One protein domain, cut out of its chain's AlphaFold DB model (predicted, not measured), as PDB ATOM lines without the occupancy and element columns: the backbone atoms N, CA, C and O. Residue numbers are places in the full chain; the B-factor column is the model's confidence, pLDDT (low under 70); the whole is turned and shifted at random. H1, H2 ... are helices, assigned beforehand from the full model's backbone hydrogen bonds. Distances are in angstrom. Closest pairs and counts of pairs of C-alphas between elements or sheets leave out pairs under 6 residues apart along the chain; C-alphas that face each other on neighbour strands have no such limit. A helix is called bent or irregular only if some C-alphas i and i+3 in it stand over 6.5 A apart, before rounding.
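AT A GLANCE: This is residues 232 to 284 of the 361 residues of an uncharacterized protein of Candidatus Bathyarchaeota archaeon (UniProt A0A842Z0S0). This is a lopsided helical hairpin: the short helix H1 folds back beside the first part of a much longer helix, H2, which runs on well past it, nearly straight despite a bend. After H2, residues 277 to 284 turn back as a tail with no named element. The printed part has 53 residues with two named helices, H1 then H2, and no named strand; its class is all helix. The whole is extended, a rod with a radius of gyration of the C-alphas of 15.5 A and spans of 48 by 17 by 17 A.

HOW THE PARTS SIT: Start with H1, residues 232 to 243, and go over a tight link of 4 residues to H2, residues 248 to 276. By its hydrogen bonds H2 was assigned as one helix, but it is bent: C-alphas 264 and 267 are 6.6 A apart. Its arms, H2a, residues 248 to 264, and H2b, residues 267 to 276, stand at a shallow tilt of 23 degrees. H1 and H2a form a helical hairpin, running opposite ways at a shallow tilt of 25 degrees. They touch, H2a with residues 248 to 255 alone; look for their closest C-alphas at Val 239 and Ala 251, 4.9 A apart. H1 and H2b are apart. In H1, H2a and H2b every O i to N i+4 pair is within hydrogen-bond range.

IN THESE COORDINATES: Find C-alpha 232 at (28.209, -42.742, 34.531); from there H1 runs 16.3 A to C-alpha 243. H2a begins at C-alpha 248, at (20.600, -51.895, 48.704), and covers 23.8 A. H2b covers 14.2 A and ends at C-alpha 276, at (51.585, -47.575, 22.891).

THE WHOLE: The two C-alphas farthest apart, those of Asp 246 and Asp 278, are 48.4 A apart. Residues 259 to 266, which belong to H2, stand free. The printed part has no cut, its mean pLDDT is 90.0, and no printed residue is under 70.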
ATOM      1  N   ASN A 232      28.849 -41.785  33.628       88.31
ATOM      2  CA  ASN A 232      28.209 -42.742  34.531       88.31
ATOM      3  C   ASN A 232      26.741 -42.407  34.875       88.31
ATOM      4  O   ASN A 232      26.158 -43.088  35.719       88.31
ATOM      5  N   VAL A 233      26.096 -41.411  34.234       88.25
ATOM      6  CA  VAL A 233      24.687 -41.036  34.528       88.25
ATOM      7  C   VAL A 233      23.739 -42.233  34.427       88.25
ATOM      8  O   VAL A 233      22.881 -42.416  35.289       88.25
ATOM      9  N   ALA A 234      23.886 -43.064  33.390       85.31
ATOM     10  CA  ALA A 234      23.021 -44.225  33.181       85.31
ATOM     11  C   ALA A 234      23.166 -45.263  34.312       85.31
ATOM     12  O   ALA A 234      22.164 -45.760  34.836       85.31
ATOM     13  N   GLU A 235      24.399 -45.541  34.746       85.44
ATOM     14  CA  GLU A 235      24.657 -46.414  35.894       85.44
ATOM     15  C   GLU A 235      24.086 -45.803  37.179       85.44
ATOM     16  O   GLU A 235      23.336 -46.465  37.888       85.44
ATOM     17  N   LEU A 236      24.325 -44.514  37.436       89.62
ATOM     18  CA  LEU A 236      23.810 -43.812  38.614       89.62
ATOM     19  C   LEU A 236      22.272 -43.853  38.700       89.62
ATOM     20  O   LEU A 236      21.722 -44.140  39.764       89.62
ATOM     21  N   LEU A 237      21.566 -43.631  37.586       90.38
ATOM     22  CA  LEU A 237      20.101 -43.716  37.533       90.38
ATOM     23  C   LEU A 237      19.592 -45.140  37.800       90.38
ATOM     24  O   LEU A 237      18.611 -45.313  38.531       90.38
ATOM     25  N   THR A 238      20.254 -46.168  37.260       89.00
ATOM     26  CA  THR A 238      19.872 -47.566  37.536       89.00
ATOM     27  C   THR A 238      20.173 -47.969  38.980       89.00
ATOM     28  O   THR A 238      19.300 -48.543  39.628       89.00
ATOM     29  N   VAL A 239      21.328 -47.587  39.532       91.00
ATOM     30  CA  VAL A 239      21.703 -47.781  40.944       91.00
ATOM     31  C   VAL A 239      20.678 -47.143  41.883       91.00
ATOM     32  O   VAL A 239      20.187 -47.815  42.789       91.00
ATOM     33  N   VAL A 240      20.297 -45.881  41.650       91.06
ATOM     34  CA  VAL A 240      19.283 -45.184  42.461       91.06
ATOM     35  C   VAL A 240      17.917 -45.868  42.343       91.06
ATOM     36  O   VAL A 240      17.244 -46.064  43.354       91.06
ATOM     37  N   THR A 241      17.529 -46.316  41.145       87.44
ATOM     38  CA  THR A 241      16.270 -47.054  40.932       87.44
ATOM     39  C   THR A 241      16.270 -48.420  41.631       87.44
ATOM     40  O   THR A 241      15.245 -48.841  42.163       87.44
ATOM     41  N   VAL A 242      17.409 -49.119  41.677       88.06
ATOM     42  CA  VAL A 242      17.572 -50.394  42.399       88.06
ATOM     43  C   VAL A 242      17.550 -50.176  43.915       88.06
ATOM     44  O   VAL A 242      16.851 -50.906  44.620       88.06
ATOM     45  N   ALA A 243      18.229 -49.142  44.418       88.81
ATOM     46  CA  ALA A 243      18.196 -48.762  45.831       88.81
ATOM     47  C   ALA A 243      16.784 -48.349  46.291       88.81
ATOM     48  O   ALA A 243      16.370 -48.712  47.388       88.81
ATOM     49  N   ALA A 244      16.016 -47.662  45.438       89.56
ATOM     50  CA  ALA A 244      14.623 -47.293  45.702       89.56
ATOM     51  C   ALA A 244      13.662 -48.500  45.779       89.56
ATOM     52  O   ALA A 244      12.578 -48.374  46.341       89.56
ATOM     53  N   LYS A 245      14.060 -49.675  45.265       90.00
ATOM     54  CA  LYS A 245      13.344 -50.956  45.437       90.00
ATOM     55  C   LYS A 245      13.834 -51.764  46.650       90.00
ATOM     56  O   LYS A 245      13.706 -52.985  46.653       90.00
ATOM     57  N   ASP A 246      14.458 -51.100  47.624       89.25
ATOM     58  CA  ASP A 246      15.078 -51.669  48.836       89.25
ATOM     59  C   ASP A 246      16.224 -52.678  48.577       89.25
ATOM     60  O   ASP A 246      16.767 -53.297  49.490       89.25
ATOM     61  N   LYS A 247      16.683 -52.817  47.323       87.50
ATOM     62  CA  LYS A 247      17.756 -53.748  46.920       87.50
ATOM     63  C   LYS A 247      19.142 -53.125  47.121       87.50
ATOM     64  O   LYS A 247      19.955 -53.055  46.198       87.50
ATOM     65  N   MET A 248      19.401 -52.658  48.341       89.62
ATOM     66  CA  MET A 248      20.600 -51.895  48.704       89.62
ATOM     67  C   MET A 248      21.908 -52.645  48.401       89.62
ATOM     68  O   MET A 248      22.816 -52.060  47.816       89.62
ATOM     69  N   ASP A 249      21.992 -53.941  48.711       89.25
ATOM     70  CA  ASP A 249      23.201 -54.742  48.458       89.25
ATOM     71  C   ASP A 249      23.532 -54.850  46.961       89.25
ATOM     72  O   ASP A 249      24.701 -54.823  46.573       89.25
ATOM     73  N   LEU A 250      22.507 -54.902  46.099       88.44
ATOM     74  CA  LEU A 250      22.679 -54.899  44.645       88.44
ATOM     75  C   LEU A 250      23.126 -53.517  44.141       88.44
ATOM     76  O   LEU A 250      24.025 -53.435  43.308       88.44
ATOM     77  N   ALA A 251      22.554 -52.436  44.681       90.69
ATOM     78  CA  ALA A 251      22.957 -51.066  44.354       90.69
ATOM     79  C   ALA A 251      24.415 -50.774  44.765       90.69
ATOM     80  O   ALA A 251      25.178 -50.199  43.983       90.69
ATOM     81  N   ILE A 252      24.833 -51.226  45.955       90.94
ATOM     82  CA  ILE A 252      26.225 -51.153  46.425       90.94
ATOM     83  C   ILE A 252      27.130 -52.016  45.538       90.94
ATOM     84  O   ILE A 252      28.162 -51.530  45.078       90.94
ATOM     85  N   GLY A 253      26.737 -53.261  45.249       90.31
ATOM     86  CA  GLY A 253      27.508 -54.185  44.415       90.31
ATOM     87  C   GLY A 253      27.798 -53.644  43.012       90.31
ATOM     88  O   GLY A 253      28.939 -53.720  42.559       90.31
ATOM     89  N   VAL A 254      26.805 -53.035  42.355       89.38
ATOM     90  CA  VAL A 254      26.981 -52.375  41.048       89.38
ATOM     91  C   VAL A 254      27.903 -51.155  41.164       89.38
ATOM     92  O   VAL A 254      28.884 -51.063  40.429       89.38
ATOM     93  N   SER A 255      27.651 -50.261  42.128       91.38
ATOM     94  CA  SER A 255      28.428 -49.018  42.307       91.38
ATOM     95  C   SER A 255      29.912 -49.283  42.581       91.38
ATOM     96  O   SER A 255      30.800 -48.671  41.982       91.38
ATOM     97  N   VAL A 256      30.189 -50.222  43.489       91.88
ATOM     98  CA  VAL A 256      31.551 -50.607  43.876       91.88
ATOM     99  C   VAL A 256      32.213 -51.434  42.771       91.88
ATOM    100  O   VAL A 256      33.389 -51.223  42.494       91.88
ATOM    101  N   GLY A 257      31.471 -52.311  42.085       90.75
ATOM    102  CA  GLY A 257      31.972 -53.080  40.943       90.75
ATOM    103  C   GLY A 257      32.457 -52.192  39.792       90.75
ATOM    104  O   GLY A 257      33.593 -52.350  39.346       90.75
ATOM    105  N   SER A 258      31.644 -51.214  39.378       90.31
ATOM    106  CA  SER A 258      32.010 -50.224  38.350       90.31
ATOM    107  C   SER A 258      33.251 -49.419  38.767       90.31
ATOM    108  O   SER A 258      34.235 -49.344  38.029       90.31
ATOM    109  N   SER A 259      33.288 -48.946  40.019       92.56
ATOM    110  CA  SER A 259      34.440 -48.221  40.582       92.56
ATOM    111  C   SER A 259      35.739 -49.049  40.566       92.56
ATOM    112  O   SER A 259      36.800 -48.543  40.197       92.56
ATOM    113  N   ILE A 260      35.669 -50.339  40.921       93.25
ATOM    114  CA  ILE A 260      36.815 -51.263  40.887       93.25
ATOM    115  C   ILE A 260      37.254 -51.544  39.444       93.25
ATOM    116  O   ILE A 260      38.454 -51.593  39.177       93.25
ATOM    117  N   GLN A 261      36.319 -51.691  38.501       93.69
ATOM    118  CA  GLN A 261      36.637 -51.870  37.081       93.69
ATOM    119  C   GLN A 261      37.356 -50.641  36.504       93.69
ATOM    120  O   GLN A 261      38.338 -50.794  35.774       93.69
ATOM    121  N   ILE A 262      36.927 -49.428  36.864       90.56
ATOM    122  CA  ILE A 262      37.598 -48.188  36.454       90.56
ATOM    123  C   ILE A 262      39.027 -48.136  37.024       90.56
ATOM    124  O   ILE A 262      39.976 -47.885  36.280       90.56
ATOM    125  N   ALA A 263      39.200 -48.449  38.311       91.69
ATOM    126  CA  ALA A 263      40.496 -48.381  38.989       91.69
ATOM    127  C   ALA A 263      41.503 -49.470  38.560       91.69
ATOM    128  O   ALA A 263      42.690 -49.179  38.430       91.69
ATOM    129  N   LEU A 264      41.058 -50.718  38.357       92.69
ATOM    130  CA  LEU A 264      41.943 -51.866  38.092       92.69
ATOM    131  C   LEU A 264      42.046 -52.270  36.616       92.69
ATOM    132  O   LEU A 264      42.976 -52.988  36.260       92.69
ATOM    133  N   CYS A 265      41.108 -51.847  35.763       91.62
ATOM    134  CA  CYS A 265      41.129 -52.154  34.333       91.62
ATOM    135  C   CYS A 265      41.291 -50.885  33.494       91.62
ATOM    136  O   CYS A 265      42.271 -50.774  32.763       91.62
ATOM    137  N   VAL A 266      40.386 -49.907  33.628       90.19
ATOM    138  CA  VAL A 266      40.380 -48.733  32.736       90.19
ATOM    139  C   VAL A 266      41.650 -47.899  32.905       90.19
ATOM    140  O   VAL A 266      42.384 -47.749  31.935       90.19
ATOM    141  N   ALA A 267      41.970 -47.424  34.114       91.56
ATOM    142  CA  ALA A 267      43.133 -46.554  34.318       91.56
ATOM    143  C   ALA A 267      44.485 -47.204  33.915       91.56
ATOM    144  O   ALA A 267      45.248 -46.554  33.194       91.56
ATOM    145  N   PRO A 268      44.789 -48.476  34.263       92.00
ATOM    146  CA  PRO A 268      45.987 -49.155  33.759       92.00
ATOM    147  C   PRO A 268      46.005 -49.323  32.233       92.00
ATOM    148  O   PRO A 268      47.047 -49.112  31.614       92.00
ATOM    149  N   VAL A 269      44.868 -49.654  31.607       92.75
ATOM    150  CA  VAL A 269      44.769 -49.760  30.140       92.75
ATOM    151  C   VAL A 269      44.964 -48.397  29.469       92.75
ATOM    152  O   VAL A 269      45.603 -48.338  28.423       92.75
ATOM    153  N   THR A 270      44.500 -47.297  30.068       91.50
ATOM    154  CA  THR A 270      44.742 -45.940  29.552       91.50
ATOM    155  C   THR A 270      46.230 -45.573  29.589       91.50
ATOM    156  O   THR A 270      46.740 -45.070  28.592       91.50
ATOM    157  N   VAL A 271      46.955 -45.885  30.673       93.25
ATOM    158  CA  VAL A 271      48.421 -45.683  30.751       93.25
ATOM    159  C   VAL A 271      49.154 -46.516  29.694       93.25
ATOM    160  O   VAL A 271      49.976 -45.985  28.949       93.25
ATOM    161  N   LEU A 272      48.807 -47.801  29.566       91.44
ATOM    162  CA  LEU A 272      49.379 -48.695  28.551       91.44
ATOM    163  C   LEU A 272      49.092 -48.214  27.117       91.44
ATOM    164  O   LEU A 272      49.954 -48.335  26.249       91.44
ATOM    165  N   ALA A 273      47.911 -47.640  26.868       89.62
ATOM    166  CA  ALA A 273      47.561 -47.038  25.585       89.62
ATOM    167  C   ALA A 273      48.349 -45.746  25.306       89.62
ATOM    168  O   ALA A 273      48.726 -45.517  24.161       89.62
ATOM    169  N   GLY A 274      48.652 -44.939  26.331       90.62
ATOM    170  CA  GLY A 274      49.549 -43.784  26.213       90.62
ATOM    171  C   GLY A 274      50.950 -44.198  25.759       90.62
ATOM    172  O   GLY A 274      51.440 -43.708  24.744       90.62
ATOM    173  N   TRP A 275      51.548 -45.187  26.430       92.62
ATOM    174  CA  TRP A 275      52.854 -45.738  26.040       92.62
ATOM    175  C   TRP A 275      52.840 -46.358  24.633       92.62
ATOM    176  O   TRP A 275      53.793 -46.194  23.877       92.62
ATOM    177  N   ALA A 276      51.750 -47.025  24.241       92.44
ATOM    178  CA  ALA A 276      51.585 -47.575  22.891       92.44
ATOM    179  C   ALA A 276      51.414 -46.506  21.787       92.44
ATOM    180  O   ALA A 276      51.507 -46.836  20.604       92.44
ATOM    181  N   LEU A 277      51.164 -45.248  22.163       92.19
ATOM    182  CA  LEU A 277      51.061 -44.084  21.277       92.19
ATOM    183  C   LEU A 277      52.278 -43.144  21.386       92.19
ATOM    184  O   LEU A 277      52.221 -42.028  20.877       92.19
ATOM    185  N   ASP A 278      53.362 -43.594  22.030       91.88
ATOM    186  CA  ASP A 278      54.588 -42.817  22.277       91.88
ATOM    187  C   ASP A 278      54.305 -41.509  23.051       91.88
ATOM    188  O   ASP A 278      54.746 -40.418  22.690       91.88
ATOM    189  N   GLN A 279      53.475 -41.610  24.100       88.44
ATOM    190  CA  GLN A 279      53.115 -40.520  25.015       88.44
ATOM    191  C   GLN A 279      53.394 -40.913  26.476       88.44
ATOM    192  O   GLN A 279      52.892 -41.928  26.965       88.44
ATOM    193  N   ASP A 280      54.124 -40.058  27.202       87.75
ATOM    194  CA  ASP A 280      54.484 -40.225  28.621       87.75
ATOM    195  C   ASP A 280      53.295 -39.987  29.577       87.75
ATOM    196  O   ASP A 280      53.301 -39.097  30.433       87.75
ATOM    197  N   LEU A 281      52.236 -40.792  29.449       85.69
ATOM    198  CA  LEU A 281      51.067 -40.716  30.321       85.69
ATOM    199  C   LEU A 281      51.356 -41.354  31.689       85.69
ATOM    200  O   LEU A 281      51.119 -42.541  31.917       85.69
ATOM    201  N   VAL A 282      51.857 -40.544  32.618       87.81
ATOM    202  CA  VAL A 282      52.071 -40.924  34.021       87.81
ATOM    203  C   VAL A 282      50.831 -40.661  34.877       87.81
ATOM    204  O   VAL A 282      50.154 -39.645  34.732       87.81
ATOM    205  N   LEU A 283      50.545 -41.560  35.825       84.31
ATOM    206  CA  LEU A 283      49.391 -41.457  36.733       84.31
ATOM    207  C   LEU A 283      49.670 -40.502  37.920       84.31
ATOM    208  O   LEU A 283      49.502 -40.850  39.091       84.31
ATOM    209  N   THR A 284      50.178 -39.306  37.614       84.62
ATOM    210  CA  THR A 284      50.656 -38.310  38.585       84.62
ATOM    211  C   THR A 284      49.524 -37.390  39.037       84.62
ATOM    212  O   THR A 284      49.346 -36.286  38.531       84.62
TER     213      THR A 284